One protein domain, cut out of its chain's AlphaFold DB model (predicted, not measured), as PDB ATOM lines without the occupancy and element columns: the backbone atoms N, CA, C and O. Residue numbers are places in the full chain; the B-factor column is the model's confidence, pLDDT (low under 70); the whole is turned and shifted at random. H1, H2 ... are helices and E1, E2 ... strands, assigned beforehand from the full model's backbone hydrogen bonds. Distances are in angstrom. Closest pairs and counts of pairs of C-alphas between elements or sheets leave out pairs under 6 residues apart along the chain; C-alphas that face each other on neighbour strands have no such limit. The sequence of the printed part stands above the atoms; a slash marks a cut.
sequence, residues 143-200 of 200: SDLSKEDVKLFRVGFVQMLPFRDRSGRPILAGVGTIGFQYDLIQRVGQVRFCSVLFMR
ATOM      1  N   SER A 143       7.701 -48.471  -1.634       83.94
ATOM      2  CA  SER A 143       8.533 -49.365  -2.446       83.94
ATOM      3  C   SER A 143       9.523 -50.196  -1.631       83.94
ATOM      4  O   SER A 143      10.015 -51.195  -2.144       83.94
ATOM      5  N   ASP A 144       9.824 -49.781  -0.397       83.12
ATOM      6  CA  ASP A 144      10.774 -50.472   0.485       83.12
ATOM      7  C   ASP A 144      10.110 -51.638   1.229       83.12
ATOM      8  O   ASP A 144      10.781 -52.436   1.878       83.12
ATOM      9  N   LEU A 145       8.782 -51.736   1.140       81.81
ATOM     10  CA  LEU A 145       7.985 -52.780   1.763       81.81
ATOM     11  C   LEU A 145       7.936 -54.031   0.878       81.81
ATOM     12  O   LEU A 145       7.825 -53.941  -0.350       81.81
ATOM     13  N   SER A 146       7.944 -55.211   1.502       83.19
ATOM     14  CA  SER A 146       7.724 -56.464   0.776       83.19
ATOM     15  C   SER A 146       6.304 -56.522   0.194       83.19
ATOM     16  O   SER A 146       5.395 -55.793   0.605       83.19
ATOM     17  N   LYS A 147       6.069 -57.415  -0.776       85.12
ATOM     18  CA  LYS A 147       4.726 -57.583  -1.365       85.12
ATOM     19  C   LYS A 147       3.710 -58.023  -0.311       85.12
ATOM     20  O   LYS A 147       2.541 -57.642  -0.379       85.12
ATOM     21  N   GLU A 148       4.165 -58.809   0.653       81.81
ATOM     22  CA  GLU A 148       3.414 -59.300   1.797       81.81
ATOM     23  C   GLU A 148       3.018 -58.142   2.722       81.81
ATOM     24  O   GLU A 148       1.841 -58.026   3.074       81.81
ATOM     25  N   ASP A 149       3.949 -57.234   3.024       79.88
ATOM     26  CA  ASP A 149       3.681 -56.039   3.835       79.88
ATOM     27  C   ASP A 149       2.682 -55.112   3.140       79.88
ATOM     28  O   ASP A 149       1.713 -54.660   3.749       79.88
ATOM     29  N   VAL A 150       2.854 -54.869   1.836       82.88
ATOM     30  CA  VAL A 150       1.910 -54.060   1.048       82.88
ATOM     31  C   VAL A 150       0.519 -54.695   1.048       82.88
ATOM     32  O   VAL A 150      -0.489 -53.990   1.157       82.88
ATOM     33  N   LYS A 151       0.435 -56.027   0.942       84.12
ATOM     34  CA  LYS A 151      -0.837 -56.746   1.029       84.12
ATOM     35  C   LYS A 151      -1.475 -56.543   2.401       84.12
ATOM     36  O   LYS A 151      -2.663 -56.237   2.445       84.12
ATOM     37  N   LEU A 152      -0.704 -56.647   3.482       80.00
ATOM     38  CA  LEU A 152      -1.177 -56.419   4.848       80.00
ATOM     39  C   LEU A 152      -1.678 -54.980   5.049       80.00
ATOM     40  O   LEU A 152      -2.764 -54.772   5.593       80.00
ATOM     41  N   PHE A 153      -0.946 -53.994   4.524       80.06
ATOM     42  CA  PHE A 153      -1.363 -52.593   4.505       80.06
ATOM     43  C   PHE A 153      -2.716 -52.399   3.821       80.06
ATOM     44  O   PHE A 153      -3.578 -51.697   4.347       80.06
ATOM     45  N   ARG A 154      -2.936 -53.067   2.683       83.62
ATOM     46  CA  ARG A 154      -4.203 -53.004   1.937       83.62
ATOM     47  C   ARG A 154      -5.379 -53.663   2.651       83.62
ATOM     48  O   ARG A 154      -6.512 -53.318   2.333       83.62
ATOM     49  N   VAL A 155      -5.144 -54.578   3.597       85.50
ATOM     50  CA  VAL A 155      -6.235 -55.133   4.417       85.50
ATOM     51  C   VAL A 155      -6.836 -54.057   5.329       85.50
ATOM     52  O   VAL A 155      -8.015 -54.129   5.658       85.50
ATOM     53  N   GLY A 156      -6.054 -53.038   5.704       81.00
ATOM     54  CA  GLY A 156      -6.570 -51.888   6.442       81.00
ATOM     55  C   GLY A 156      -6.884 -52.182   7.908       81.00
ATOM     56  O   GLY A 156      -7.814 -51.593   8.450       81.00
ATOM     57  N   PHE A 157      -6.121 -53.067   8.564       82.69
ATOM     58  CA  PHE A 157      -6.187 -53.234  10.028       82.69
ATOM     59  C   PHE A 157      -5.793 -51.969  10.781       82.69
ATOM     60  O   PHE A 157      -6.259 -51.734  11.889       82.69
ATOM     61  N   VAL A 158      -4.919 -51.177  10.170       82.31
ATOM     62  CA  VAL A 158      -4.476 -49.883  10.658       82.31
ATOM     63  C   VAL A 158      -4.776 -48.883   9.551       82.31
ATOM     64  O   VAL A 158      -4.283 -49.037   8.431       82.31
ATOM     65  N   GLN A 159      -5.615 -47.895   9.840       83.50
ATOM     66  CA  GLN A 159      -6.075 -46.908   8.869       83.50
ATOM     67  C   GLN A 159      -5.754 -45.498   9.331       83.50
ATOM     68  O   GLN A 159      -5.901 -45.156  10.503       83.50
ATOM     69  N   MET A 160      -5.363 -44.673   8.368       83.00
ATOM     70  CA  MET A 160      -5.287 -43.230   8.531       83.00
ATOM     71  C   MET A 160      -6.641 -42.627   8.218       83.00
ATOM     72  O   MET A 160      -7.118 -42.750   7.089       83.00
ATOM     73  N   LEU A 161      -7.252 -41.960   9.192       86.94
ATOM     74  CA  LEU A 161      -8.484 -41.234   8.919       86.94
ATOM     75  C   LEU A 161      -8.179 -39.955   8.125       86.94
ATOM     76  O   LEU A 161      -7.141 -39.325   8.342       86.94
ATOM     77  N   PRO A 162      -9.086 -39.529   7.225       87.81
ATOM     78  CA  PRO A 162      -8.930 -38.278   6.481       87.81
ATOM     79  C   PRO A 162      -9.131 -37.035   7.366       87.81
ATOM     80  O   PRO A 162      -8.905 -35.913   6.917       87.81
ATOM     81  N   PHE A 163      -9.562 -37.231   8.613       87.62
ATOM     82  CA  PHE A 163      -9.809 -36.182   9.591       87.62
ATOM     83  C   PHE A 163      -8.671 -36.102  10.609       87.62
ATOM     84  O   PHE A 163      -7.981 -37.085  10.891       87.62
ATOM     85  N   ARG A 164      -8.498 -34.909  11.171       86.44
ATOM     86  CA  ARG A 164      -7.560 -34.625  12.256       86.44
ATOM     87  C   ARG A 164      -8.336 -34.400  13.550       86.44
ATOM     88  O   ARG A 164      -9.528 -34.089  13.506       86.44
ATOM     89  N   ASP A 165      -7.676 -34.579  14.686       83.12
ATOM     90  CA  ASP A 165      -8.249 -34.186  15.973       83.12
ATOM     91  C   ASP A 165      -8.298 -32.650  16.120       83.12
ATOM     92  O   ASP A 165      -7.913 -31.904  15.214       83.12
ATOM     93  N   ARG A 166      -8.783 -32.160  17.269       77.12
ATOM     94  CA  ARG A 166      -8.883 -30.714  17.540       77.12
ATOM     95  C   ARG A 166      -7.528 -30.001  17.526       77.12
ATOM     96  O   ARG A 166      -7.475 -28.826  17.180       77.12
ATOM     97  N   SER A 167      -6.451 -30.714  17.842       75.31
ATOM     98  CA  SER A 167      -5.074 -30.212  17.830       75.31
ATOM     99  C   SER A 167      -4.420 -30.304  16.449       75.31
ATOM    100  O   SER A 167      -3.247 -29.970  16.294       75.31
ATOM    101  N   GLY A 168      -5.138 -30.793  15.432       81.56
ATOM    102  CA  GLY A 168      -4.605 -30.979  14.091       81.56
ATOM    103  C   GLY A 168      -3.724 -32.221  13.935       81.56
ATOM    104  O   GLY A 168      -3.053 -32.355  12.913       81.56
ATOM    105  N   ARG A 169      -3.715 -33.157  14.886       82.75
ATOM    106  CA  ARG A 169      -2.971 -34.419  14.777       82.75
ATOM    107  C   ARG A 169      -3.734 -35.408  13.890       82.75
ATOM    108  O   ARG A 169      -4.963 -35.478  13.965       82.75
ATOM    109  N   PRO A 170      -3.045 -36.174  13.029       84.81
ATOM    110  CA  PRO A 170      -3.709 -37.215  12.256       84.81
ATOM    111  C   PRO A 170      -4.201 -38.345  13.176       84.81
ATOM    112  O   PRO A 170      -3.588 -38.626  14.204       84.81
ATOM    113  N   ILE A 171      -5.294 -39.010  12.807       85.81
ATOM    114  CA  ILE A 171      -5.873 -40.089  13.618       85.81
ATOM    115  C   ILE A 171      -5.535 -41.440  12.985       85.81
ATOM    116  O   ILE A 171      -5.901 -41.705  11.835       85.81
ATOM    117  N   LEU A 172      -4.852 -42.292  13.752       85.38
ATOM    118  CA  LEU A 172      -4.589 -43.689  13.411       85.38
ATOM    119  C   LEU A 172      -5.651 -44.575  14.072       85.38
ATOM    120  O   LEU A 172      -5.719 -44.653  15.296       85.38
ATOM    121  N   ALA A 173      -6.466 -45.252  13.269       86.25
ATOM    122  CA  ALA A 173      -7.511 -46.149  13.745       86.25
ATOM    123  C   ALA A 173      -7.106 -47.614  13.542       86.25
ATOM    124  O   ALA A 173      -6.774 -48.029  12.431       86.25
ATOM    125  N   GLY A 174      -7.158 -48.404  14.615       85.75
ATOM    126  CA  GLY A 174      -7.101 -49.862  14.540       85.75
ATOM    127  C   GLY A 174      -8.502 -50.425  14.309       85.75
ATOM    128  O   GLY A 174      -9.414 -50.113  15.069       85.75
ATOM    129  N   VAL A 175      -8.688 -51.247  13.276       81.50
ATOM    130  CA  VAL A 175      -9.987 -51.838  12.923       81.50
ATOM    131  C   VAL A 175      -9.916 -53.363  13.024       81.50
ATOM    132  O   VAL A 175      -8.967 -53.997  12.553       81.50
ATOM    133  N   GLY A 176     -10.936 -53.970  13.636       80.31
ATOM    134  CA  GLY A 176     -11.025 -55.420  13.820       80.31
ATOM    135  C   GLY A 176      -9.984 -55.955  14.807       80.31
ATOM    136  O   GLY A 176      -9.729 -55.355  15.846       80.31
ATOM    137  N   THR A 177      -9.367 -57.092  14.486       76.75
ATOM    138  CA  THR A 177      -8.359 -57.751  15.336       76.75
ATOM    139  C   THR A 177      -6.955 -57.155  15.196       76.75
ATOM    140  O   THR A 177      -5.997 -57.803  15.595       76.75
ATOM    141  N   ILE A 178      -6.777 -55.973  14.587       69.69
ATOM    142  CA  ILE A 178      -5.453 -55.329  14.399       69.69
ATOM    143  C   ILE A 178      -4.418 -56.307  13.782       69.69
ATOM    144  O   ILE A 178      -3.226 -56.295  14.085       69.69
ATOM    145  N   GLY A 179      -4.896 -57.242  12.955       69.50
ATOM    146  CA  GLY A 179      -4.068 -58.270  12.338       69.50
ATOM    147  C   GLY A 179      -3.440 -59.280  13.307       69.50
ATOM    148  O   GLY A 179      -2.395 -59.821  12.966       69.50
ATOM    149  N   PHE A 180      -4.016 -59.573  14.484       76.69
ATOM    150  CA  PHE A 180      -3.488 -60.588  15.425       76.69
ATOM    151  C   PHE A 180      -3.251 -61.974  14.796       76.69
ATOM    152  O   PHE A 180      -2.467 -62.749  15.335       76.69
ATOM    153  N   GLN A 181      -3.878 -62.280  13.655       77.19
ATOM    154  CA  GLN A 181      -3.596 -63.493  12.884       77.19
ATOM    155  C   GLN A 181      -2.239 -63.492  12.145       77.19
ATOM    156  O   GLN A 181      -1.861 -64.518  11.589       77.19
ATOM    157  N   TYR A 182      -1.528 -62.361  12.108       75.94
ATOM    158  CA  TYR A 182      -0.201 -62.223  11.507       75.94
ATOM    159  C   TYR A 182       0.891 -62.236  12.574       75.94
ATOM    160  O   TYR A 182       0.676 -61.856  13.736       75.94
ATOM    161  N   ASP A 183       2.091 -62.636  12.159       75.19
ATOM    162  CA  ASP A 183       3.240 -62.669  13.052       75.19
ATOM    163  C   ASP A 183       3.559 -61.271  13.611       75.19
ATOM    164  O   ASP A 183       3.256 -60.235  13.006       75.19
ATOM    165  N   LEU A 184       4.145 -61.236  14.809       67.31
ATOM    166  CA  LEU A 184       4.436 -59.993  15.521       67.31
ATOM    167  C   LEU A 184       5.332 -59.066  14.689       67.31
ATOM    168  O   LEU A 184       5.096 -57.861  14.669       67.31
ATOM    169  N   ILE A 185       6.303 -59.625  13.961       69.38
ATOM    170  CA  ILE A 185       7.229 -58.860  13.116       69.38
ATOM    171  C   ILE A 185       6.460 -58.094  12.028       69.38
ATOM    172  O   ILE A 185       6.676 -56.897  11.840       69.38
ATOM    173  N   GLN A 186       5.490 -58.746  11.382       69.81
ATOM    174  CA  GLN A 186       4.680 -58.147  10.315       69.81
ATOM    175  C   GLN A 186       3.740 -57.054  10.846       69.81
ATOM    176  O   GLN A 186       3.628 -55.975  10.263       69.81
ATOM    177  N   ARG A 187       3.104 -57.288  12.002       68.81
ATOM    178  CA  ARG A 187       2.254 -56.281  12.663       68.81
ATOM    179  C   ARG A 187       3.038 -55.048  13.093       68.81
ATOM    180  O   ARG A 187       2.586 -53.917  12.916       68.81
ATOM    181  N   VAL A 188       4.222 -55.269  13.654       65.31
ATOM    182  CA  VAL A 188       5.117 -54.201  14.090       65.31
ATOM    183  C   VAL A 188       5.610 -53.390  12.890       65.31
ATOM    184  O   VAL A 188       5.650 -52.166  12.985       65.31
ATOM    185  N   GLY A 189       5.886 -54.028  11.748       66.44
ATOM    186  CA  GLY A 189       6.187 -53.343  10.488       66.44
ATOM    187  C   GLY A 189       5.084 -52.368  10.057       66.44
ATOM    188  O   GLY A 189       5.375 -51.213   9.746       66.44
ATOM    189  N   GLN A 190       3.812 -52.783  10.131       66.75
ATOM    190  CA  GLN A 190       2.672 -51.939   9.755       66.75
ATOM    191  C   GLN A 190       2.519 -50.708  10.661       66.75
ATOM    192  O   GLN A 190       2.401 -49.580  10.179       66.75
ATOM    193  N   VAL A 191       2.556 -50.907  11.981       62.31
ATOM    194  CA  VAL A 191       2.429 -49.803  12.945       62.31
ATOM    195  C   VAL A 191       3.629 -48.859  12.846       62.31
ATOM    196  O   VAL A 191       3.453 -47.643  12.845       62.31
ATOM    197  N   ARG A 192       4.848 -49.391  12.699       62.81
ATOM    198  CA  ARG A 192       6.073 -48.580  12.636       62.81
ATOM    199  C   ARG A 192       6.192 -47.779  11.347       62.81
ATOM    200  O   ARG A 192       6.599 -46.625  11.419       62.81
ATOM    201  N   PHE A 193       5.801 -48.326  10.194       64.75
ATOM    202  CA  PHE A 193       5.775 -47.551   8.950       64.75
ATOM    203  C   PHE A 193       4.758 -46.404   9.033       64.75
ATOM    204  O   PHE A 193       5.087 -45.282   8.648       64.75
ATOM    205  N   CYS A 194       3.578 -46.630   9.629       59.94
ATOM    206  CA  CYS A 194       2.649 -45.538   9.936       59.94
ATOM    207  C   CYS A 194       3.304 -44.486  10.846       59.94
ATOM    208  O   CYS A 194       3.268 -43.305  10.514       59.94
ATOM    209  N   SER A 195       3.976 -44.887  11.931       57.00
ATOM    210  CA  SER A 195       4.661 -43.955  12.841       57.00
ATOM    211  C   SER A 195       5.772 -43.136  12.166       57.00
ATOM    212  O   SER A 195       5.922 -41.952  12.460       57.00
ATOM    213  N   VAL A 196       6.526 -43.724  11.230       58.38
ATOM    214  CA  VAL A 196       7.548 -43.008  10.442       58.38
ATOM    215  C   VAL A 196       6.906 -42.002   9.478       58.38
ATOM    216  O   VAL A 196       7.439 -40.907   9.286       58.38
ATOM    217  N   LEU A 197       5.736 -42.328   8.918       56.81
ATOM    218  CA  LEU A 197       4.947 -41.404   8.097       56.81
ATOM    219  C   LEU A 197       4.398 -40.216   8.913       56.81
ATOM    220  O   LEU A 197       4.248 -39.121   8.374       56.81
ATOM    221  N   PHE A 198       4.116 -40.441  10.200       49.22
ATOM    222  CA  PHE A 198       3.516 -39.487  11.138       49.22
ATOM    223  C   PHE A 198       4.470 -38.441  11.712       49.22
ATOM    224  O   PHE A 198       4.006 -37.440  12.242       49.22
ATOM    225  N   MET A 199       5.784 -38.645  11.614       48.41
ATOM    226  CA  MET A 199       6.775 -37.657  12.061       48.41
ATOM    227  C   MET A 199       6.961 -36.483  11.075       48.41
ATOM    228  O   MET A 199       7.972 -35.792  11.156       48.41
ATOM    229  N   ARG A 200       6.052 -36.294  10.111       40.06
ATOM    230  CA  ARG A 200       6.050 -35.152   9.181       40.06
ATOM    231  C   ARG A 200       5.280 -33.964   9.736       40.06
ATOM    232  O   ARG A 200       4.190 -34.198  10.302       40.06
TER     233      ARG A 200
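AT A GLANCE: This is residues 143 to 200 of the 200 residues of the protein "Hypothetical protein" of Pseudo-nitzschia australis (UniProt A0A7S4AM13). A two-stranded antiparallel hairpin, E1 and E2, has the longer helix H2 running lengthwise over one of its faces, with few close contacts, while the short helix H1 lies near the hairpin's open end and packs crosswise on H2. The printed part has 58 residues, with two named helices and two named strands in the chain order H1, E1, E2, H2. The class is mixed, helices and strands. The whole is only just compact, close to loose, with a radius of gyration of the C-alphas of 11.9 A and spans of 34 by 26 by 17 A.

HOW THE PARTS SIT: E1, residues 158 to 164, and E2, residues 170 to 174, form a hairpin; they are antiparallel, with 147 degrees between their directions. N 159 and O 173 are 2.8 A apart, and N 161 and O 171 are 3.0 A apart, both within hydrogen-bond range. The closest C-alphas of E1 and H2, residues 184 to 198, are those of Val 158 and Val 191, 7.3 A apart. Those of E2 and H2 are Pro 170 and Phe 198, 7.7 A apart. H1, residues 147 to 155, touches H2, which meets it with residues 186 to 190 alone; the closest C-alphas, of Phe 153 and Gln 190, are 6.7 A apart. Their lines are only just about perpendicular, at 72 degrees. H1 and E2 are apart. In H1 and H2 every O i to N i+4 pair is within hydrogen-bond range.

IN THESE COORDINATES: E1 is 15.6 A long and E2 13.3 A, from first to last C-alpha. H2 measures 21.0 A and H1 12.6 A. H1 begins at C-alpha 147, (4.726, -57.583, -1.365), and H2 ends at C-alpha 198, (3.516, -39.487, 11.138).

THE WHOLE: The two C-alphas farthest apart, of Lys 147 and Arg 166, are 35.6 A apart. The printed part has no cut, and no link is long. Mean pLDDT of the printed part is 75.5; residues 178 to 179 and 184 to 200 are under 70.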